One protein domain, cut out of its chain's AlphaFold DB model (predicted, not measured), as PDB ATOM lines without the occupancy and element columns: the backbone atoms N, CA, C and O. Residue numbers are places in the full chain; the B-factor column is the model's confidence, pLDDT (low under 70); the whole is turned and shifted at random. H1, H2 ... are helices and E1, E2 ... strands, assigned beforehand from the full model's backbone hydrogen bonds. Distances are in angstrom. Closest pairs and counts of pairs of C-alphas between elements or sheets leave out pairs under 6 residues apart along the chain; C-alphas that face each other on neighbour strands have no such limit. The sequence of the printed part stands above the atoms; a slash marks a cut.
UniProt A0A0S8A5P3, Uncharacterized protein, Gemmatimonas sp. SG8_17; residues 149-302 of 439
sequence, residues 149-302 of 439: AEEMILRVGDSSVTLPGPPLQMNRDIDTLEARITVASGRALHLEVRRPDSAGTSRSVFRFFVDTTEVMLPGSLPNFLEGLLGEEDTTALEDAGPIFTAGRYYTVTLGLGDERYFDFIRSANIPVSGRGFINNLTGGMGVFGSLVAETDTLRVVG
ATOM      1  N   ALA A 149      32.430 -57.908 -21.766       95.50
ATOM      2  CA  ALA A 149      31.649 -58.743 -20.865       95.50
ATOM      3  C   ALA A 149      31.135 -59.964 -21.636       95.50
ATOM      4  O   ALA A 149      30.496 -59.811 -22.674       95.50
ATOM      5  N   GLU A 150      31.421 -61.165 -21.137       95.88
ATOM      6  CA  GLU A 150      30.853 -62.406 -21.681       95.88
ATOM      7  C   GLU A 150      29.416 -62.590 -21.187       95.88
ATOM      8  O   GLU A 150      28.524 -62.929 -21.960       95.88
ATOM      9  N   GLU A 151      29.196 -62.326 -19.896       96.56
ATOM     10  CA  GLU A 151      27.894 -62.411 -19.240       96.56
ATOM     11  C   GLU A 151      27.787 -61.332 -18.160       96.56
ATOM     12  O   GLU A 151      28.732 -61.103 -17.401       96.56
ATOM     13  N   MET A 152      26.619 -60.700 -18.050       97.81
ATOM     14  CA  MET A 152      26.258 -59.855 -16.912       97.81
ATOM     15  C   MET A 152      25.056 -60.485 -16.218       97.81
ATOM     16  O   MET A 152      24.026 -60.705 -16.849       97.81
ATOM     17  N   ILE A 153      25.193 -60.818 -14.940       98.06
ATOM     18  CA  ILE A 153      24.226 -61.620 -14.192       98.06
ATOM     19  C   ILE A 153      23.735 -60.820 -12.990       98.06
ATOM     20  O   ILE A 153      24.535 -60.300 -12.210       98.06
ATOM     21  N   LEU A 154      22.415 -60.778 -12.818       97.94
ATOM     22  CA  LEU A 154      21.778 -60.397 -11.560       97.94
ATOM     23  C   LEU A 154      21.242 -61.645 -10.870       97.94
ATOM     24  O   LEU A 154      20.568 -62.468 -11.495       97.94
ATOM     25  N   ARG A 155      21.503 -61.772  -9.572       98.19
ATOM     26  CA  ARG A 155      20.982 -62.845  -8.725       98.19
ATOM     27  C   ARG A 155      20.322 -62.270  -7.480       98.19
ATOM     28  O   ARG A 155      20.820 -61.327  -6.880       98.19
ATOM     29  N   VAL A 156      19.193 -62.856  -7.102       97.50
ATOM     30  CA  VAL A 156      18.424 -62.526  -5.903       97.50
ATOM     31  C   VAL A 156      17.881 -63.830  -5.327       97.50
ATOM     32  O   VAL A 156      17.072 -64.509  -5.964       97.50
ATOM     33  N   GLY A 157      18.349 -64.199  -4.133       93.50
ATOM     34  CA  GLY A 157      18.044 -65.505  -3.541       93.50
ATOM     35  C   GLY A 157      18.411 -66.648  -4.497       93.50
ATOM     36  O   GLY A 157      19.530 -66.705  -5.008       93.50
ATOM     37  N   ASP A 158      17.446 -67.524  -4.783       93.69
ATOM     38  CA  ASP A 158      17.605 -68.652  -5.716       93.69
ATOM     39  C   ASP A 158      17.317 -68.291  -7.189       93.69
ATOM     40  O   ASP A 158      17.412 -69.145  -8.071       93.69
ATOM     41  N   SER A 159      16.934 -67.042  -7.474       96.62
ATOM     42  CA  SER A 159      16.596 -66.579  -8.824       96.62
ATOM     43  C   SER A 159      17.759 -65.817  -9.453       96.62
ATOM     44  O   SER A 159      18.391 -64.991  -8.801       96.62
ATOM     45  N   SER A 160      18.021 -66.045 -10.738       97.12
ATOM     46  CA  SER A 160      19.061 -65.334 -11.486       97.12
ATOM     47  C   SER A 160      18.628 -65.028 -12.913       97.12
ATOM     48  O   SER A 160      17.875 -65.798 -13.512       97.12
ATOM     49  N   VAL A 161      19.161 -63.948 -13.476       97.38
ATOM     50  CA  VAL A 161      18.939 -63.530 -14.859       97.38
ATOM     51  C   VAL A 161      20.248 -63.058 -15.492       97.38
ATOM     52  O   VAL A 161      21.006 -62.316 -14.871       97.38
ATOM     53  N   THR A 162      20.507 -63.492 -16.727       97.94
ATOM     54  CA  THR A 162      21.543 -62.905 -17.587       97.94
ATOM     55  C   THR A 162      20.938 -61.716 -18.320       97.94
ATOM     56  O   THR A 162      19.860 -61.837 -18.902       97.94
ATOM     57  N   LEU A 163      21.615 -60.575 -18.269       94.94
ATOM     58  CA  LEU A 163      21.133 -59.316 -18.817       94.94
ATOM     59  C   LEU A 163      21.367 -59.222 -20.334       94.94
ATOM     60  O   LEU A 163      22.416 -59.665 -20.807       94.94
ATOM     61  N   PRO A 164      20.438 -58.591 -21.074       94.69
ATOM     62  CA  PRO A 164      19.081 -58.240 -20.644       94.69
ATOM     63  C   PRO A 164      18.188 -59.496 -20.580       94.69
ATOM     64  O   PRO A 164      18.291 -60.379 -21.435       94.69
ATOM     65  N   GLY A 165      17.274 -59.578 -19.610       93.38
ATOM     66  CA  GLY A 165      16.400 -60.740 -19.442       93.38
ATOM     67  C   GLY A 165      15.000 -60.401 -18.912       93.38
ATOM     68  O   GLY A 165      14.499 -59.295 -19.119       93.38
ATOM     69  N   PRO A 166      14.267 -61.387 -18.355       92.75
ATOM     70  CA  PRO A 166      12.992 -61.129 -17.698       92.75
ATOM     71  C   PRO A 166      13.181 -60.404 -16.353       92.75
ATOM     72  O   PRO A 166      14.155 -60.678 -15.652       92.75
ATOM     73  N   PRO A 167      12.192 -59.596 -15.915       91.31
ATOM     74  CA  PRO A 167      12.274 -58.901 -14.638       91.31
ATOM     75  C   PRO A 167      12.506 -59.849 -13.460       91.31
ATOM     76  O   PRO A 167      11.793 -60.845 -13.298       91.31
ATOM     77  N   LEU A 168      13.459 -59.495 -12.600       95.75
ATOM     78  CA  LEU A 168      13.769 -60.234 -11.380       95.75
ATOM     79  C   LEU A 168      12.926 -59.694 -10.219       95.75
ATOM     80  O   LEU A 168      12.692 -58.490 -10.130       95.75
ATOM     81  N   GLN A 169      12.467 -60.563  -9.317       96.38
ATOM     82  CA  GLN A 169      11.785 -60.135  -8.093       96.38
ATOM     83  C   GLN A 169      12.730 -60.227  -6.901       96.38
ATOM     84  O   GLN A 169      13.424 -61.225  -6.747       96.38
ATOM     85  N   MET A 170      12.687 -59.214  -6.041       96.75
ATOM     86  CA  MET A 170      13.482 -59.137  -4.823       96.75
ATOM     87  C   MET A 170      12.638 -58.723  -3.635       96.75
ATOM     88  O   MET A 170      11.967 -57.697  -3.694       96.75
ATOM     89  N   ASN A 171      12.689 -59.491  -2.551       95.62
ATOM     90  CA  ASN A 171      12.171 -59.070  -1.260       95.62
ATOM     91  C   ASN A 171      13.241 -58.263  -0.521       95.62
ATOM     92  O   ASN A 171      14.239 -58.819  -0.064       95.62
ATOM     93  N   ARG A 172      13.026 -56.951  -0.383       93.88
ATOM     94  CA  ARG A 172      14.006 -56.038   0.218       93.88
ATOM     95  C   ARG A 172      14.400 -56.414   1.652       93.88
ATOM     96  O   ARG A 172      15.485 -56.044   2.079       93.88
ATOM     97  N   ASP A 173      13.534 -57.107   2.391       92.31
ATOM     98  CA  ASP A 173      13.741 -57.334   3.825       92.31
ATOM     99  C   ASP A 173      14.621 -58.559   4.108       92.31
ATOM    100  O   ASP A 173      15.207 -58.660   5.184       92.31
ATOM    101  N   ILE A 174      14.716 -59.495   3.158       94.69
ATOM    102  CA  ILE A 174      15.418 -60.776   3.353       94.69
ATOM    103  C   ILE A 174      16.424 -61.101   2.251       94.69
ATOM    104  O   ILE A 174      17.368 -61.851   2.499       94.69
ATOM    105  N   ASP A 175      16.251 -60.550   1.050       97.31
ATOM    106  CA  ASP A 175      17.102 -60.876  -0.084       97.31
ATOM    107  C   ASP A 175      18.290 -59.915  -0.206       97.31
ATOM    108  O   ASP A 175      18.297 -58.770   0.256       97.31
ATOM    109  N   THR A 176      19.317 -60.399  -0.897       97.31
ATOM    110  CA  THR A 176      20.480 -59.621  -1.318       97.31
ATOM    111  C   THR A 176      20.553 -59.660  -2.835       97.31
ATOM    112  O   THR A 176      20.473 -60.738  -3.425       97.31
ATOM    113  N   LEU A 177      20.696 -58.489  -3.457       97.56
ATOM    114  CA  LEU A 177      20.985 -58.373  -4.878       97.56
ATOM    115  C   LEU A 177      22.473 -58.614  -5.090       97.56
ATOM    116  O   LEU A 177      23.306 -57.851  -4.612       97.56
ATOM    117  N   GLU A 178      22.809 -59.648  -5.835       97.88
ATOM    118  CA  GLU A 178      24.155 -59.876  -6.334       97.88
ATOM    119  C   GLU A 178      24.218 -59.481  -7.802       97.88
ATOM    120  O   GLU A 178      23.383 -59.879  -8.615       97.88
ATOM    121  N   ALA A 179      25.228 -58.692  -8.127       97.31
ATOM    122  CA  ALA A 179      25.560 -58.296  -9.476       97.31
ATOM    123  C   ALA A 179      26.944 -58.835  -9.807       97.31
ATOM    124  O   ALA A 179      27.905 -58.550  -9.091       97.31
ATOM    125  N   ARG A 180      27.049 -59.582 -10.904       97.62
ATOM    126  CA  ARG A 180      28.297 -60.201 -11.343       97.62
ATOM    127  C   ARG A 180      28.494 -60.012 -12.837       97.62
ATOM    128  O   ARG A 180      27.552 -60.125 -13.614       97.62
ATOM    129  N   ILE A 181      29.735 -59.781 -13.239       97.62
ATOM    130  CA  ILE A 181      30.147 -59.731 -14.639       97.62
ATOM    131  C   ILE A 181      31.233 -60.786 -14.860       97.62
ATOM    132  O   ILE A 181      32.250 -60.804 -14.164       97.62
ATOM    133  N   THR A 182      31.025 -61.667 -15.834       97.12
ATOM    134  CA  THR A 182      32.085 -62.522 -16.379       97.12
ATOM    135  C   THR A 182      32.851 -61.697 -17.406       97.12
ATOM    136  O   THR A 182      32.304 -61.309 -18.439       97.12
ATOM    137  N   VAL A 183      34.101 -61.359 -17.087       94.81
ATOM    138  CA  VAL A 183      34.906 -60.388 -17.839       94.81
ATOM    139  C   VAL A 183      35.835 -61.087 -18.828       94.81
ATOM    140  O   VAL A 183      36.638 -61.927 -18.427       94.81
ATOM    141  N   ALA A 184      35.779 -60.672 -20.093       94.88
ATOM    142  CA  ALA A 184      36.796 -60.961 -21.102       94.88
ATOM    143  C   ALA A 184      37.932 -59.920 -21.067       94.88
ATOM    144  O   ALA A 184      39.108 -60.280 -21.106       94.88
ATOM    145  N   SER A 185      37.588 -58.632 -20.956       93.50
ATOM    146  CA  SER A 185      38.528 -57.520 -20.748       93.50
ATOM    147  C   SER A 185      37.839 -56.344 -20.049       93.50
ATOM    148  O   SER A 185      36.627 -56.180 -20.150       93.50
ATOM    149  N   GLY A 186      38.590 -55.511 -19.331       91.94
ATOM    150  CA  GLY A 186      38.045 -54.413 -18.526       91.94
ATOM    151  C   GLY A 186      38.404 -54.551 -17.051       91.94
ATOM    152  O   GLY A 186      39.089 -55.495 -16.652       91.94
ATOM    153  N   ARG A 187      37.993 -53.575 -16.238       88.00
ATOM    154  CA  ARG A 187      38.512 -53.450 -14.867       88.00
ATOM    155  C   ARG A 187      37.475 -53.141 -13.806       88.00
ATOM    156  O   ARG A 187      37.668 -53.552 -12.668       88.00
ATOM    157  N   ALA A 188      36.426 -52.406 -14.153       90.69
ATOM    158  CA  ALA A 188      35.538 -51.851 -13.145       90.69
ATOM    159  C   ALA A 188      34.088 -52.229 -13.376       90.69
ATOM    160  O   ALA A 188      33.537 -51.948 -14.441       90.69
ATOM    161  N   LEU A 189      33.459 -52.792 -12.352       94.19
ATOM    162  CA  LEU A 189      32.015 -52.931 -12.322       94.19
ATOM    163  C   LEU A 189      31.399 -51.582 -11.946       94.19
ATOM    164  O   LEU A 189      31.720 -50.990 -10.915       94.19
ATOM    165  N   HIS A 190      30.497 -51.115 -12.797       93.69
ATOM    166  CA  HIS A 190      29.567 -50.023 -12.558       93.69
ATOM    167  C   HIS A 190      28.201 -50.641 -12.268       93.69
ATOM    168  O   HIS A 190      27.651 -51.357 -13.100       93.69
ATOM    169  N   LEU A 191      27.644 -50.352 -11.098       93.12
ATOM    170  CA  LEU A 191      26.265 -50.677 -10.766       93.12
ATOM    171  C   LEU A 191      25.474 -49.386 -10.605       93.12
ATOM    172  O   LEU A 191      25.800 -48.545  -9.765       93.12
ATOM    173  N   GLU A 192      24.421 -49.246 -11.398       91.50
ATOM    174  CA  GLU A 192      23.473 -48.148 -11.282       91.50
ATOM    175  C   GLU A 192      22.077 -48.697 -11.014       91.50
ATOM    176  O   GLU A 192      21.566 -49.527 -11.761       91.50
ATOM    177  N   VAL A 193      21.432 -48.208  -9.963       90.25
ATOM    178  CA  VAL A 193      20.023 -48.458  -9.685       90.25
ATOM    179  C   VAL A 193      19.294 -47.146  -9.895       90.25
ATOM    180  O   VAL A 193      19.534 -46.144  -9.215       90.25
ATOM    181  N   ARG A 194      18.386 -47.142 -10.862       86.62
ATOM    182  CA  ARG A 194      17.561 -45.990 -11.203       86.62
ATOM    183  C   ARG A 194      16.135 -46.298 -10.833       86.62
ATOM    184  O   ARG A 194      15.623 -47.390 -11.084       86.62
ATOM    185  N   ARG A 195      15.477 -45.301 -10.265       80.50
ATOM    186  CA  ARG A 195      14.036 -45.350 -10.120       80.50
ATOM    187  C   ARG A 195      13.436 -44.738 -11.387       80.50
ATOM    188  O   ARG A 195      13.754 -43.583 -11.678       80.50
ATOM    189  N   PRO A 196      12.605 -45.466 -12.149       68.81
ATOM    190  CA  PRO A 196      11.733 -44.828 -13.117       68.81
ATOM    191  C   PRO A 196      10.805 -43.931 -12.306       68.81
ATOM    192  O   PRO A 196       9.935 -44.407 -11.571       68.81
ATOM    193  N   ASP A 197      11.082 -42.633 -12.315       59.34
ATOM    194  CA  ASP A 197      10.219 -41.710 -11.622       59.34
ATOM    195  C   ASP A 197       8.990 -41.387 -12.466       59.34
ATOM    196  O   ASP A 197       8.868 -41.643 -13.667       59.34
ATOM    197  N   SER A 198       8.067 -40.795 -11.749       45.91
ATOM    198  CA  SER A 198       6.836 -40.205 -12.195       45.91
ATOM    199  C   SER A 198       6.916 -39.258 -13.394       45.91
ATOM    200  O   SER A 198       6.008 -39.197 -14.223       45.91
ATOM    201  N   ALA A 199       7.979 -38.468 -13.475       45.59
ATOM    202  CA  ALA A 199       8.155 -37.447 -14.494       45.59
ATOM    203  C   ALA A 199       8.916 -37.969 -15.724       45.59
ATOM    204  O   ALA A 199       9.127 -37.197 -16.665       45.59
ATOM    205  N   GLY A 200       9.307 -39.251 -15.732       46.91
ATOM    206  CA  GLY A 200      10.225 -39.830 -16.712       46.91
ATOM    207  C   GLY A 200      11.682 -39.407 -16.487       46.91
ATOM    208  O   GLY A 200      12.568 -39.814 -17.242       46.91
ATOM    209  N   THR A 201      11.959 -38.617 -15.447       48.16
ATOM    210  CA  THR A 201      13.306 -38.266 -15.016       48.16
ATOM    211  C   THR A 201      13.891 -39.452 -14.264       48.16
ATOM    212  O   THR A 201      13.708 -39.656 -13.077       48.16
ATOM    213  N   SER A 202      14.616 -40.305 -14.976       56.91
ATOM    214  CA  SER A 202      15.254 -41.469 -14.363       56.91
ATOM    215  C   SER A 202      16.450 -41.028 -13.502       56.91
ATOM    216  O   SER A 202      17.600 -41.094 -13.951       56.91
ATOM    217  N   ARG A 203      16.181 -40.539 -12.282       64.19
ATOM    218  CA  ARG A 203      17.197 -40.185 -11.284       64.19
ATOM    219  C   ARG A 203      17.820 -41.471 -10.748       64.19
ATOM    220  O   ARG A 203      17.130 -42.430 -10.394       64.19
ATOM    221  N   SER A 204      19.147 -41.486 -10.729       64.38
ATOM    222  CA  SER A 204      19.910 -42.541 -10.074       64.38
ATOM    223  C   SER A 204      19.618 -42.481  -8.578       64.38
ATOM    224  O   SER A 204      19.813 -41.429  -7.972       64.38
ATOM    225  N   VAL A 205      19.097 -43.566  -8.003       75.00
ATOM    226  CA  VAL A 205      18.907 -43.666  -6.546       75.00
ATOM    227  C   VAL A 205      20.161 -44.205  -5.879       75.00
ATOM    228  O   VAL A 205      20.463 -43.836  -4.755       75.00
ATOM    229  N   PHE A 206      20.915 -45.040  -6.591       82.25
ATOM    230  CA  PHE A 206      22.173 -45.584  -6.122       82.25
ATOM    231  C   PHE A 206      23.100 -45.785  -7.311       82.25
ATOM    232  O   PHE A 206      22.703 -46.333  -8.338       82.25
ATOM    233  N   ARG A 207      24.346 -45.350  -7.167       84.75
ATOM    234  CA  ARG A 207      25.386 -45.543  -8.169       84.75
ATOM    235  C   ARG A 207      26.675 -45.885  -7.455       84.75
ATOM    236  O   ARG A 207      27.089 -45.164  -6.550       84.75
ATOM    237  N   PHE A 208      27.309 -46.965  -7.878       83.81
ATOM    238  CA  PHE A 208      28.524 -47.447  -7.252       83.81
ATOM    239  C   PHE A 208      29.479 -48.051  -8.273       83.81
ATOM    240  O   PHE A 208      29.067 -48.548  -9.323       83.81
ATOM    241  N   PHE A 209      30.764 -47.993  -7.940       87.75
ATOM    242  CA  PHE A 209      31.853 -48.455  -8.785       87.75
ATOM    243  C   PHE A 209      32.874 -49.194  -7.938       87.75
ATOM    244  O   PHE A 209      33.252 -48.714  -6.868       87.75
ATOM    245  N   VAL A 210      33.342 -50.331  -8.435       90.75
ATOM    246  CA  VAL A 210      34.350 -51.161  -7.768       90.75
ATOM    247  C   VAL A 210      35.357 -51.687  -8.772       90.75
ATOM    248  O   VAL A 210      35.038 -51.868  -9.942       90.75
ATOM    249  N   ASP A 211      36.571 -51.958  -8.298       91.31
ATOM    250  CA  ASP A 211      37.617 -52.672  -9.040       91.31
ATOM    251  C   ASP A 211      37.447 -54.202  -8.989       91.31
ATOM    252  O   ASP A 211      38.352 -54.950  -9.358       91.31
ATOM    253  N   THR A 212      36.286 -54.671  -8.530       93.25
ATOM    254  CA  THR A 212      35.858 -56.066  -8.598       93.25
ATOM    255  C   THR A 212      34.843 -56.247  -9.722       93.25
ATOM    256  O   THR A 212      34.261 -55.294 -10.235       93.25
ATOM    257  N   THR A 213      34.601 -57.497 -10.108       94.19
ATOM    258  CA  THR A 213      33.595 -57.861 -11.117       94.19
ATOM    259  C   THR A 213      32.321 -58.414 -10.480       94.19
ATOM    260  O   THR A 213      31.488 -59.008 -11.161       94.19
ATOM    261  N   GLU A 214      32.190 -58.263  -9.162       95.88
ATOM    262  CA  GLU A 214      31.080 -58.769  -8.366       95.88
ATOM    263  C   GLU A 214      30.823 -57.842  -7.177       95.88
ATOM    264  O   GLU A 214      31.766 -57.358  -6.539       95.88
ATOM    265  N   VAL A 215      29.548 -57.600  -6.882       95.88
ATOM    266  CA  VAL A 215      29.091 -56.836  -5.720       95.88
ATOM    267  C   VAL A 215      27.789 -57.423  -5.183       95.88
ATOM    268  O   VAL A 215      26.947 -57.906  -5.937       95.88
ATOM    269  N   MET A 216      27.617 -57.347  -3.865       96.50
ATOM    270  CA  MET A 216      26.396 -57.747  -3.174       96.50
ATOM    271  C   MET A 216      25.797 -56.536  -2.455       96.50
ATOM    272  O   MET A 216      26.487 -55.861  -1.692       96.50
ATOM    273  N   LEU A 217      24.513 -56.275  -2.686       95.19
ATOM    274  CA  LEU A 217      23.742 -55.202  -2.068       95.19
ATOM    275  C   LEU A 217      22.563 -55.795  -1.285       95.19
ATOM    276  O   LEU A 217      21.606 -56.281  -1.897       95.19
ATOM    277  N   PRO A 218      22.595 -55.767   0.058       95.88
ATOM    278  CA  PRO A 218      21.438 -56.142   0.862       95.88
ATOM    279  C   PRO A 218      20.222 -55.288   0.494       95.88
ATOM    280  O   PRO A 218      20.352 -54.080   0.285       95.88
ATOM    281  N   GLY A 219      19.027 -55.878   0.447       92.88
ATOM    282  CA  GLY A 219      17.815 -55.123   0.126       92.88
ATOM    283  C   GLY A 219      17.479 -54.016   1.116       92.88
ATOM    284  O   GLY A 219      16.948 -52.976   0.728       92.88
ATOM    285  N   SER A 220      17.878 -54.203   2.370       91.12
ATOM    286  CA  SER A 220      17.709 -53.243   3.455       91.12
ATOM    287  C   SER A 220      18.829 -52.198   3.529       91.12
ATOM    288  O   SER A 220      18.921 -51.488   4.529       91.12
ATOM    289  N   LEU A 221      19.730 -52.130   2.538       90.44
ATOM    290  CA  LEU A 221      20.857 -51.197   2.550       90.44
ATOM    291  C   LEU A 221      20.336 -49.739   2.510       90.44
ATOM    292  O   LEU A 221      19.648 -49.372   1.548       90.44
ATOM    293  N   PRO A 222      20.640 -48.904   3.527       87.06
ATOM    294  CA  PRO A 222      20.278 -47.488   3.511       87.06
ATOM    295  C   PRO A 222      21.035 -46.741   2.410       87.06
ATOM    296  O   PRO A 222      22.168 -47.092   2.072       87.06
ATOM    297  N   ASN A 223      20.439 -45.684   1.862       81.38
ATOM    298  CA  ASN A 223      21.045 -44.868   0.812       81.38
ATOM    299  C   ASN A 223      22.047 -43.841   1.370       81.38
ATOM    300  O   ASN A 223      21.902 -42.633   1.188       81.38
ATOM    301  N   PHE A 224      23.087 -44.310   2.058       76.88
ATOM    302  CA  PHE A 224      24.090 -43.438   2.685       76.88
ATOM    303  C   PHE A 224      24.862 -42.571   1.673       76.88
ATOM    304  O   PHE A 224      25.401 -41.530   2.042       76.88
ATOM    305  N   LEU A 225      24.922 -42.975   0.396       69.06
ATOM    306  CA  LEU A 225      25.597 -42.207  -0.655       69.06
ATOM    307  C   LEU A 225      24.863 -40.907  -0.997       69.06
ATOM    308  O   LEU A 225      25.521 -39.921  -1.315       69.06
ATOM    309  N   GLU A 226      23.531 -40.874  -0.899       66.44
ATOM    310  CA  GLU A 226      22.770 -39.638  -1.113       66.44
ATOM    311  C   GLU A 226      23.090 -38.597  -0.032       66.44
ATOM    312  O   GLU A 226      23.303 -37.432  -0.360       66.44
ATOM    313  N   GLY A 227      23.246 -39.026   1.225       61.19
ATOM    314  CA  GLY A 227      23.661 -38.148   2.325       61.19
ATOM    315  C   GLY A 227      25.123 -37.685   2.249       61.19
ATOM    316  O   GLY A 227      25.446 -36.610   2.737       61.19
ATOM    317  N   LEU A 228      26.016 -38.465   1.625       63.19
ATOM    318  CA  LEU A 228      27.428 -38.088   1.450       63.19
ATOM    319  C   LEU A 228      27.673 -37.147   0.265       63.19
ATOM    320  O   LEU A 228      28.660 -36.414   0.270       63.19
ATOM    321  N   LEU A 229      26.833 -37.224  -0.769       60.34
ATOM    322  CA  LEU A 229      26.981 -36.445  -2.002       60.34
ATOM    323  C   LEU A 229      26.012 -35.255  -2.080       60.34
ATOM    324  O   LEU A 229      26.165 -34.418  -2.967       60.34
ATOM    325  N   GLY A 230      25.018 -35.177  -1.192       56.91
ATOM    326  CA  GLY A 230      24.134 -34.022  -1.063       56.91
ATOM    327  C   GLY A 230      24.855 -32.842  -0.411       56.91
ATOM    328  O   GLY A 230      25.436 -32.981   0.661       56.91
ATOM    329  N   GLU A 231      24.820 -31.676  -1.055       52.31
ATOM    330  CA  GLU A 231      25.632 -30.510  -0.676       52.31
ATOM    331  C   GLU A 231      25.163 -29.761   0.590       52.31
ATOM    332  O   GLU A 231      25.902 -28.904   1.068       52.31
ATOM    333  N   GLU A 232      23.990 -30.054   1.173       52.97
ATOM    334  CA  GLU A 232      23.387 -29.123   2.152       52.97
ATOM    335  C   GLU A 232      22.969 -29.676   3.523       52.97
ATOM    336  O   GLU A 232      22.689 -28.862   4.402       52.97
ATOM    337  N   ASP A 233      22.973 -30.989   3.796       53.31
ATOM    338  CA  ASP A 233      22.537 -31.448   5.127       53.31
ATOM    339  C   ASP A 233      23.174 -32.758   5.613       53.31
ATOM    340  O   ASP A 233      22.768 -33.862   5.260       53.31
ATOM    341  N   THR A 234      24.159 -32.642   6.506       52.50
ATOM    342  CA  THR A 234      24.786 -33.797   7.175       52.50
ATOM    343  C   THR A 234      23.858 -34.535   8.151       52.50
ATOM    344  O   THR A 234      24.195 -35.646   8.559       52.50
ATOM    345  N   THR A 235      22.692 -33.974   8.508       54.69
ATOM    346  CA  THR A 235      21.670 -34.707   9.282       54.69
ATOM    347  C   THR A 235      20.941 -35.755   8.433       54.69
ATOM    348  O   THR A 235      20.413 -36.723   8.976       54.69
ATOM    349  N   ALA A 236      21.037 -35.670   7.099       58.47
ATOM    350  CA  ALA A 236      20.409 -36.605   6.163       58.47
ATOM    351  C   ALA A 236      20.946 -38.047   6.236       58.47
ATOM    352  O   ALA A 236      20.337 -38.952   5.670       58.47
ATOM    353  N   LEU A 237      22.078 -38.295   6.909       63.31
ATOM    354  CA  LEU A 237      22.608 -39.654   7.075       63.31
ATOM    355  C   LEU A 237      21.764 -40.505   8.032       63.31
ATOM    356  O   LEU A 237      21.668 -41.713   7.819       63.31
ATOM    357  N   GLU A 238      21.159 -39.900   9.060       64.50
ATOM    358  CA  GLU A 238      20.275 -40.616   9.994       64.50
ATOM    359  C   GLU A 238      18.909 -40.918   9.349       64.50
ATOM    360  O   GLU A 238      18.311 -41.955   9.634       64.50
ATOM    361  N   ASP A 239      18.494 -40.089   8.386       66.31
ATOM    362  CA  ASP A 239      17.228 -40.203   7.652       66.31
ATOM    363  C   ASP A 239      17.362 -40.863   6.266       66.31
ATOM    364  O   ASP A 239      16.409 -40.879   5.479       66.31
ATOM    365  N   ALA A 240      18.533 -41.418   5.933       72.00
ATOM    366  CA  ALA A 240      18.774 -42.027   4.631       72.00
ATOM    367  C   ALA A 240      17.880 -43.266   4.438       72.00
ATOM    368  O   ALA A 240      18.174 -44.363   4.920       72.00
ATOM    369  N   GLY A 241      16.779 -43.089   3.702       78.38
ATOM    370  CA  GLY A 241      15.861 -44.167   3.346       78.38
ATOM    371  C   GLY A 241      16.556 -45.322   2.606       78.38
ATOM    372  O   GLY A 241      17.676 -45.175   2.110       78.38
ATOM    373  N   PRO A 242      15.919 -46.501   2.509       86.06
ATOM    374  CA  PRO A 242      16.509 -47.647   1.825       86.06
ATOM    375  C   PRO A 242      16.676 -47.377   0.326       86.06
ATOM    376  O   PRO A 242      15.820 -46.748  -0.302       86.06
ATOM    377  N   ILE A 243      17.728 -47.940  -0.277       88.31
ATOM    378  CA  ILE A 243      17.922 -47.910  -1.740       88.31
ATOM    379  C   ILE A 243      16.713 -48.551  -2.439       88.31
ATOM    380  O   ILE A 243      16.154 -48.005  -3.398       88.31
ATOM    381  N   PHE A 244      16.279 -49.699  -1.912       92.31
ATOM    382  CA  PHE A 244      15.160 -50.477  -2.421       92.31
ATOM    383  C   PHE A 244      13.924 -50.278  -1.535       92.31
ATOM    384  O   PHE A 244      13.805 -50.804  -0.430       92.31
ATOM    385  N   THR A 245      12.957 -49.521  -2.034       90.94
ATOM    386  CA  THR A 245      11.634 -49.380  -1.430       90.94
ATOM    387  C   THR A 245      10.710 -50.435  -2.039       90.94
ATOM    388  O   THR A 245      10.619 -50.538  -3.263       90.94
ATOM    389  N   ALA A 246      10.013 -51.207  -1.202       92.94
ATOM    390  CA  ALA A 246       9.034 -52.196  -1.653       92.94
ATOM    391  C   ALA A 246       7.901 -51.537  -2.453       92.94
ATOM    392  O   ALA A 246       7.664 -50.341  -2.320       92.94
ATOM    393  N   GLY A 247       7.193 -52.278  -3.305       91.88
ATOM    394  CA  GLY A 247       6.129 -51.702  -4.137       91.88
ATOM    395  C   GLY A 247       6.652 -50.882  -5.317       91.88
ATOM    396  O   GLY A 247       5.934 -50.023  -5.826       91.88
ATOM    397  N   ARG A 248       7.910 -51.092  -5.730       90.94
ATOM    398  CA  ARG A 248       8.544 -50.326  -6.810       90.94
ATOM    399  C   ARG A 248       9.249 -51.197  -7.834       90.94
ATOM    400  O   ARG A 248       9.881 -52.198  -7.499       90.94
ATOM    401  N   TYR A 249       9.179 -50.759  -9.085       90.81
ATOM    402  CA  TYR A 249      10.102 -51.183 -10.127       90.81
ATOM    403  C   TYR A 249      11.345 -50.297 -10.108       90.81
ATOM    404  O   TYR A 249      11.251 -49.085  -9.906       90.81
ATOM    405  N   TYR A 250      12.495 -50.906 -10.349       91.44
ATOM    406  CA  TYR A 250      13.774 -50.239 -10.533       91.44
ATOM    407  C   TYR A 250      14.394 -50.692 -11.845       91.44
ATOM    408  O   TYR A 250      14.239 -51.845 -12.236       91.44
ATOM    409  N   THR A 251      15.121 -49.803 -12.506       91.31
ATOM    410  CA  THR A 251      16.031 -50.180 -13.586       91.31
ATOM    411  C   THR A 251      17.404 -50.395 -12.978       91.31
ATOM    412  O   THR A 251      17.956 -49.481 -12.367       91.31
ATOM    413  N   VAL A 252      17.945 -51.597 -13.130       93.31
ATOM    414  CA  VAL A 252      19.296 -51.942 -12.697       93.31
ATOM    415  C   VAL A 252      20.177 -52.015 -13.933       93.31
ATOM    416  O   VAL A 252      19.899 -52.794 -14.842       93.31
ATOM    417  N   THR A 253      21.225 -51.201 -13.960       94.12
ATOM    418  CA  THR A 253      22.262 -51.193 -14.991       94.12
ATOM    419  C   THR A 253      23.512 -51.846 -14.427       94.12
ATOM    420  O   THR A 253      24.043 -51.377 -13.415       94.12
ATOM    421  N   LEU A 254      24.010 -52.877 -15.103       95.81
ATOM    422  CA  LEU A 254      25.374 -53.357 -14.916       95.81
ATOM    423  C   LEU A 254      26.232 -52.846 -16.053       95.81
ATOM    424  O   LEU A 254      25.867 -52.974 -17.215       95.81
ATOM    425  N   GLY A 255      27.370 -52.265 -15.709       96.19
ATOM    426  CA  GLY A 255      28.359 -51.811 -16.659       96.19
ATOM    427  C   GLY A 255      29.737 -52.350 -16.324       96.19
ATOM    428  O   GLY A 255      30.082 -52.523 -15.158       96.19
ATOM    429  N   LEU A 256      30.535 -52.587 -17.353       97.19
ATOM    430  CA  LEU A 256      31.948 -52.909 -17.246       97.19
ATOM    431  C   LEU A 256      32.749 -51.806 -17.924       97.19
ATOM    432  O   LEU A 256      32.635 -51.608 -19.133       97.19
ATOM    433  N   GLY A 257      33.510 -51.065 -17.127       95.88
ATOM    434  CA  GLY A 257      34.354 -49.970 -17.577       95.88
ATOM    435  C   GLY A 257      35.803 -50.391 -17.795       95.88
ATOM    436  O   GLY A 257      36.308 -51.334 -17.170       95.88
ATOM    437  N   ASP A 258      36.479 -49.647 -18.660       96.50
ATOM    438  CA  ASP A 258      37.924 -49.715 -18.842       96.50
ATOM    439  C   ASP A 258      38.689 -49.018 -17.693       96.50
ATOM    440  O   ASP A 258      38.100 -48.452 -16.764       96.50
ATOM    441  N   GLU A 259      40.024 -49.059 -17.733       95.06
ATOM    442  CA  GLU A 259      40.859 -48.399 -16.719       95.06
ATOM    443  C   GLU A 259      40.699 -46.874 -16.727       95.06
ATOM    444  O   GLU A 259      40.674 -46.269 -15.654       95.06
ATOM    445  N   ARG A 260      40.548 -46.235 -17.896       94.81
ATOM    446  CA  ARG A 260      40.438 -44.771 -17.988       94.81
ATOM    447  C   ARG A 260      39.135 -44.265 -17.398       94.81
ATOM    448  O   ARG A 260      39.145 -43.285 -16.653       94.81
ATOM    449  N   TYR A 261      38.034 -44.952 -17.688       92.56
ATOM    450  CA  TYR A 261      36.749 -44.682 -17.064       92.56
ATOM    451  C   TYR A 261      36.813 -44.875 -15.545       92.56
ATOM    452  O   TYR A 261      36.382 -44.000 -14.791       92.56
ATOM    453  N   PHE A 262      37.400 -45.981 -15.080       91.06
ATOM    454  CA  PHE A 262      37.520 -46.256 -13.649       91.06
ATOM    455  C   PHE A 262      38.364 -45.211 -12.912       91.06
ATOM    456  O   PHE A 262      37.963 -44.728 -11.851       91.06
ATOM    457  N   ASP A 263      39.510 -44.834 -13.480       89.50
ATOM    458  CA  ASP A 263      40.396 -43.800 -12.945       89.50
ATOM    459  C   ASP A 263      39.701 -42.449 -12.822       89.50
ATOM    460  O   ASP A 263      39.834 -41.780 -11.795       89.50
ATOM    461  N   PHE A 264      38.922 -42.063 -13.831       87.19
ATOM    462  CA  PHE A 264      38.141 -40.835 -13.786       87.19
ATOM    463  C   PHE A 264      37.117 -40.865 -12.652       87.19
ATOM    464  O   PHE A 264      37.113 -39.986 -11.793       87.19
ATOM    465  N   ILE A 265      36.291 -41.909 -12.593       81.69
ATOM    466  CA  ILE A 265      35.211 -41.994 -11.608       81.69
ATOM    467  C   ILE A 265      35.750 -42.057 -10.173       81.69
ATOM    468  O   ILE A 265      35.212 -41.395  -9.288       81.69
ATOM    469  N   ARG A 266      36.840 -42.795  -9.924       80.81
ATOM    470  CA  ARG A 266      37.441 -42.879  -8.578       80.81
ATOM    471  C   ARG A 266      38.252 -41.642  -8.186       80.81
ATOM    472  O   ARG A 266      38.596 -41.498  -7.013       80.81
ATOM    473  N   SER A 267      38.614 -40.801  -9.155       76.06
ATOM    474  CA  SER A 267      39.341 -39.546  -8.933       76.06
ATOM    475  C   SER A 267      38.450 -38.308  -8.966       76.06
ATOM    476  O   SER A 267      38.936 -37.207  -8.698       76.06
ATOM    477  N   ALA A 268      37.149 -38.493  -9.222       63.44
ATOM    478  CA  ALA A 268      36.136 -37.488  -8.951       63.44
ATOM    479  C   ALA A 268      36.330 -36.950  -7.528       63.44
ATOM    480  O   ALA A 268      36.796 -37.676  -6.645       63.44
ATOM    481  N   ASN A 269      36.015 -35.665  -7.352       51.66
ATOM    482  CA  ASN A 269      36.372 -34.826  -6.208       51.66
ATOM    483  C   ASN A 269      35.620 -35.231  -4.924       51.66
ATOM    484  O   ASN A 269      34.889 -34.452  -4.324       51.66
ATOM    485  N   ILE A 270      35.757 -36.493  -4.526       50.28
ATOM    486  CA  ILE A 270      35.253 -37.056  -3.291       50.28
ATOM    487  C   ILE A 270      36.256 -36.603  -2.225       50.28
ATOM    488  O   ILE A 270      37.421 -37.015  -2.299       50.28
ATOM    489  N   PRO A 271      35.839 -35.799  -1.227       40.41
ATOM    490  CA  PRO A 271      36.723 -35.206  -0.212       40.41
ATOM    491  C   PRO A 271      37.615 -36.213   0.534       40.41
ATOM    492  O   PRO A 271      38.575 -35.842   1.202       40.41
ATOM    493  N   VAL A 272      37.291 -37.501   0.423       45.12
ATOM    494  CA  VAL A 272      37.873 -38.606   1.178       45.12
ATOM    495  C   VAL A 272      38.987 -39.343   0.415       45.12
ATOM    496  O   VAL A 272      39.778 -40.048   1.038       45.12
ATOM    497  N   SER A 273      39.094 -39.213  -0.917       51.94
ATOM    498  CA  SER A 273      40.010 -40.066  -1.703       51.94
ATOM    499  C   SER A 273      41.483 -39.643  -1.614       51.94
ATOM    500  O   SER A 273      42.365 -40.479  -1.821       51.94
ATOM    501  N   GLY A 274      41.771 -38.372  -1.292       46.62
ATOM    502  CA  GLY A 274      43.110 -37.835  -0.983       46.62
ATOM    503  C   GLY A 274      44.177 -37.963  -2.084       46.62
ATOM    504  O   GLY A 274      45.326 -37.586  -1.862       46.62
ATOM    505  N   ARG A 275      43.836 -38.514  -3.254       56.41
ATOM    506  CA  ARG A 275      44.785 -38.882  -4.322       56.41
ATOM    507  C   ARG A 275      44.825 -37.900  -5.494       56.41
ATOM    508  O   ARG A 275      45.667 -38.063  -6.369       56.41
ATOM    509  N   GLY A 276      43.975 -36.871  -5.476       65.62
ATOM    510  CA  GLY A 276      43.848 -35.911  -6.571       65.62
ATOM    511  C   GLY A 276      43.213 -36.514  -7.829       65.62
ATOM    512  O   GLY A 276      42.951 -37.716  -7.904       65.62
ATOM    513  N   PHE A 277      42.950 -35.652  -8.811       78.25
ATOM    514  CA  PHE A 277      42.380 -36.032 -10.103       78.25
ATOM    515  C   PHE A 277      43.377 -36.879 -10.916       78.25
ATOM    516  O   PHE A 277      44.524 -36.467 -11.110       78.25
ATOM    517  N   ILE A 278      42.958 -38.051 -11.406       87.06
ATOM    518  CA  ILE A 278      43.803 -38.952 -12.201       87.06
ATOM    519  C   ILE A 278      43.505 -38.698 -13.671       87.06
ATOM    520  O   ILE A 278      42.488 -39.137 -14.201       87.06
ATOM    521  N   ASN A 279      44.411 -37.978 -14.326       89.19
ATOM    522  CA  ASN A 279      44.274 -37.610 -15.725       89.19
ATOM    523  C   ASN A 279      45.066 -38.554 -16.631       89.19
ATOM    524  O   ASN A 279      46.262 -38.758 -16.427       89.19
ATOM    525  N   ASN A 280      44.410 -39.056 -17.672       94.56
ATOM    526  CA  ASN A 280      45.026 -39.899 -18.699       94.56
ATOM    527  C   ASN A 280      45.056 -39.225 -20.084       94.56
ATOM    528  O   ASN A 280      45.373 -39.871 -21.084       94.56
ATOM    529  N   LEU A 281      44.733 -37.930 -20.146       96.12
ATOM    530  CA  LEU A 281      44.793 -37.117 -21.356       96.12
ATOM    531  C   LEU A 281      46.096 -36.316 -21.420       96.12
ATOM    532  O   LEU A 281      46.626 -35.864 -20.406       96.12
ATOM    533  N   THR A 282      46.595 -36.097 -22.634       97.50
ATOM    534  CA  THR A 282      47.695 -35.163 -22.908       97.50
ATOM    535  C   THR A 282      47.125 -33.879 -23.495       97.50
ATOM    536  O   THR A 282      46.326 -33.949 -24.420       97.50
ATOM    537  N   GLY A 283      47.530 -32.714 -22.976       95.44
ATOM    538  CA  GLY A 283      47.093 -31.397 -23.473       95.44
ATOM    539  C   GLY A 283      45.727 -30.912 -22.963       95.44
ATOM    540  O   GLY A 283      45.320 -29.797 -23.275       95.44
ATOM    541  N   GLY A 284      45.042 -31.714 -22.145       93.75
ATOM    542  CA  GLY A 284      43.768 -31.381 -21.505       93.75
ATOM    543  C   GLY A 284      43.542 -32.218 -20.247       93.75
ATOM    544  O   GLY A 284      44.449 -32.928 -19.804       93.75
ATOM    545  N   MET A 285      42.341 -32.148 -19.679       91.75
ATOM    546  CA  MET A 285      41.917 -32.931 -18.512       91.75
ATOM    547  C   MET A 285      40.526 -33.543 -18.712       91.75
ATOM    548  O   MET A 285      39.827 -33.192 -19.657       91.75
ATOM    549  N   GLY A 286      40.120 -34.469 -17.843       90.19
ATOM    550  CA  GLY A 286      38.827 -35.153 -17.937       90.19
ATOM    551  C   GLY A 286      38.977 -36.646 -18.229       90.19
ATOM    552  O   GLY A 286      39.898 -37.291 -17.726       90.19
ATOM    553  N   VAL A 287      38.065 -37.199 -19.027       92.94
ATOM    554  CA  VAL A 287      37.994 -38.624 -19.359       92.94
ATOM    555  C   VAL A 287      37.835 -38.859 -20.853       92.94
ATOM    556  O   VAL A 287      36.968 -38.286 -21.510       92.94
ATOM    557  N   PHE A 288      38.656 -39.772 -21.364       97.00
ATOM    558  CA  PHE A 288      38.383 -40.531 -22.574       97.00
ATOM    559  C   PHE A 288      38.457 -42.012 -22.201       97.00
ATOM    560  O   PHE A 288      39.550 -42.538 -21.997       97.00
ATOM    561  N   GLY A 289      37.293 -42.624 -22.009       96.00
ATOM    562  CA  GLY A 289      37.130 -43.985 -21.502       96.00
ATOM    563  C   GLY A 289      36.106 -44.776 -22.308       96.00
ATOM    564  O   GLY A 289      35.491 -44.254 -23.245       96.00
ATOM    565  N   SER A 290      35.876 -46.023 -21.915       96.06
ATOM    566  CA  SER A 290      34.846 -46.876 -22.517       96.06
ATOM    567  C   SER A 290      34.123 -47.742 -21.496       96.06
ATOM    568  O   SER A 290      34.667 -48.128 -20.462       96.06
ATOM    569  N   LEU A 291      32.861 -48.032 -21.802       95.06
ATOM    570  CA  LEU A 291      31.930 -48.769 -20.958       95.06
ATOM    571  C   LEU A 291      31.073 -49.667 -21.852       95.06
ATOM    572  O   LEU A 291      30.561 -49.205 -22.863       95.06
ATOM    573  N   VAL A 292      30.866 -50.919 -21.468       95.12
ATOM    574  CA  VAL A 292      29.740 -51.726 -21.971       95.12
ATOM    575  C   VAL A 292      28.731 -51.850 -20.854       95.12
ATOM    576  O   VAL A 292      29.140 -52.006 -19.704       95.12
ATOM    577  N   ALA A 293      27.437 -51.753 -21.141       94.44
ATOM    578  CA  ALA A 293      26.433 -51.875 -20.096       94.44
ATOM    579  C   ALA A 293      25.129 -52.483 -20.596       94.44
ATOM    580  O   ALA A 293      24.691 -52.202 -21.706       94.44
ATOM    581  N   GLU A 294      24.494 -53.245 -19.717       94.81
ATOM    582  CA  GLU A 294      23.188 -53.855 -19.921       94.81
ATOM    583  C   GLU A 294      22.246 -53.465 -18.784       94.81
ATOM    584  O   GLU A 294      22.673 -53.171 -17.663       94.81
ATOM    585  N   THR A 295      20.946 -53.452 -19.072       92.69
ATOM    586  CA  THR A 295      19.921 -53.016 -18.115       92.69
ATOM    587  C   THR A 295      18.762 -53.989 -18.035       92.69
ATOM    588  O   THR A 295      18.342 -54.521 -19.061       92.69
ATOM    589  N   ASP A 296      18.169 -54.133 -16.852       93.00
ATOM    590  CA  ASP A 296      16.920 -54.880 -16.663       93.00
ATOM    591  C   ASP A 296      16.079 -54.281 -15.527       93.00
ATOM    592  O   ASP A 296      16.486 -53.344 -14.833       93.00
ATOM    593  N   THR A 297      14.860 -54.783 -15.372       91.50
ATOM    594  CA  THR A 297      13.890 -54.347 -14.377       91.50
ATOM    595  C   THR A 297      13.948 -55.237 -13.143       91.50
ATOM    596  O   THR A 297      13.736 -56.446 -13.206       91.50
ATOM    597  N   LEU A 298      14.138 -54.618 -11.985       95.19
ATOM    598  CA  LEU A 298      14.021 -55.250 -10.680       95.19
ATOM    599  C   LEU A 298      12.681 -54.868 -10.049       95.19
ATOM    600  O   LEU A 298      12.385 -53.692  -9.831       95.19
ATOM    601  N   ARG A 299      11.860 -55.866  -9.736       95.12
ATOM    602  CA  ARG A 299      10.607 -55.717  -8.997       95.12
ATOM    603  C   ARG A 299      10.870 -55.907  -7.507       95.12
ATOM    604  O   ARG A 299      11.078 -57.031  -7.056       95.12
ATOM    605  N   VAL A 300      10.806 -54.830  -6.734       95.38
ATOM    606  CA  VAL A 300      11.091 -54.870  -5.296       95.38
ATOM    607  C   VAL A 300       9.798 -55.018  -4.493       95.38
ATOM    608  O   VAL A 300       8.924 -54.152  -4.522       95.38
ATOM    609  N   VAL A 301       9.685 -56.115  -3.754       95.25
ATOM    610  CA  VAL A 301       8.631 -56.399  -2.770       95.25
ATOM    611  C   VAL A 301       9.190 -56.296  -1.350       95.25
ATOM    612  O   VAL A 301      10.398 -56.175  -1.162       95.25
ATOM    613  N   GLY A 302       8.309 -56.335  -0.359       92.69
ATOM    614  CA  GLY A 302       8.662 -56.491   1.050       92.69
ATOM    615  C   GLY A 302       7.905 -57.661   1.669       92.69
ATOM    616  O   GLY A 302       6.976 -58.219   1.071       92.69
TER     617      GLY A 302
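What this domain is: This is residues 149 to 302 of the 439 residues of an uncharacterized protein of Gemmatimonas sp. SG8_17 (UniProt A0A0S8A5P3). Two sheets face to face make a sandwich: a twisted, curled sheet of five strands, E3, E9, E8, E5 and E6, covers a flatter sheet of four, E2, E1, E4 and E7. The long last strand E9 begins past one end of the sandwich, where H3 packs on it, and bends into the larger sheet; the two short helices H1 and H2 make a small head by the edge strand E6, with H2 away from both sheets. The printed part has 154 residues with three named helices and nine named strands, in the order E1 E2 E3 E4 E5 E6 E7 H1 H2 E8 H3 E9, and its class is mixed, helices and strands. The larger sheet, in the order E3 E9 E8 E5 E6, is mixed, and the smaller, in the order E2 E1 E4 E7, is antiparallel throughout. The whole is compact, with a radius of gyration of the C-alphas of 16.3 A and spans of 51 by 42 by 28 A.

Where its parts are: Find C-alpha 149 at (31.649, -58.743, -20.865); from there E1 runs through residues 149 to 156 for 20.3 A. E2 follows at residues 159 to 162 and E3 at 168 to 171. Next come E4, residues 176 to 185, 26.6 A long, then E5, residues 188 to 194, E6, residues 204 to 210, and E7, residues 214 to 218. Look then for the short helices H1, residues 224 to 229, and H2, residues 234 to 237. E8 starts with C-alpha 248 at (8.544, -50.326, -6.810) and runs 28.0 A to residue 257. H3 is residues 259 to 267, 11.9 A long. E9, residues 285 to 301, spans 43.7 A, bends by 71 degrees at residue 290 and ends with C-alpha 301 at (8.631, -56.399, -2.770).

How they stand to each other: Begin with the sandwich, two sheets face to face: the parts that face each other are 8.7 A centre to centre, and the strands of the one stand at 31 degrees to those of the other. Across it, the closest C-alphas of E1 and E8 are those of Met 152 and Leu 254, 6.9 A apart. In the smaller sheet, E1 and E2 form a hairpin, with N 156 and O 159 at 2.8 A. E1 and E4 are antiparallel, with N 153 and O 180 at 2.8 A, and E4 and E7 likewise, with N 217 and O 177 at 2.8 A. In the larger sheet, E3 is parallel to E9, with N 299 and O 168 at 2.8 A. E9 and E8 are antiparallel, with N 250 and O 298 at 2.8 A. E8 and E5 are antiparallel, with N 190 and O 255 at 2.8 A, and E5 and E6 form a hairpin, with N 193 and O 206 at 2.8 A. H3 is at this sheet's level, with a height of 3.0 A; its closest C-alphas to E9 are Tyr 261 and Gly 289, 4.5 A apart. H1 only grazes the same sheet with residues 224 to 226. H1 and H2 touch, with the C-alphas of Gly 227 and Leu 237 closest at 5.1 A. In H1 and H3 every O i to N i+4 pair is within hydrogen-bond range; H2 is too short for one, and its one O i to N i+3 pair is out of range.

The domain as a whole: The two C-alphas farthest apart, those of Gly 283 and Gly 302, are 52.0 A apart. The printed part has no cut. The link from H3 to E9, with 17 residues between them, is long. Mean pLDDT of the printed part is 84.7, and it is under 70 in residues 196 to 204, 225 to 239 and 268 to 276.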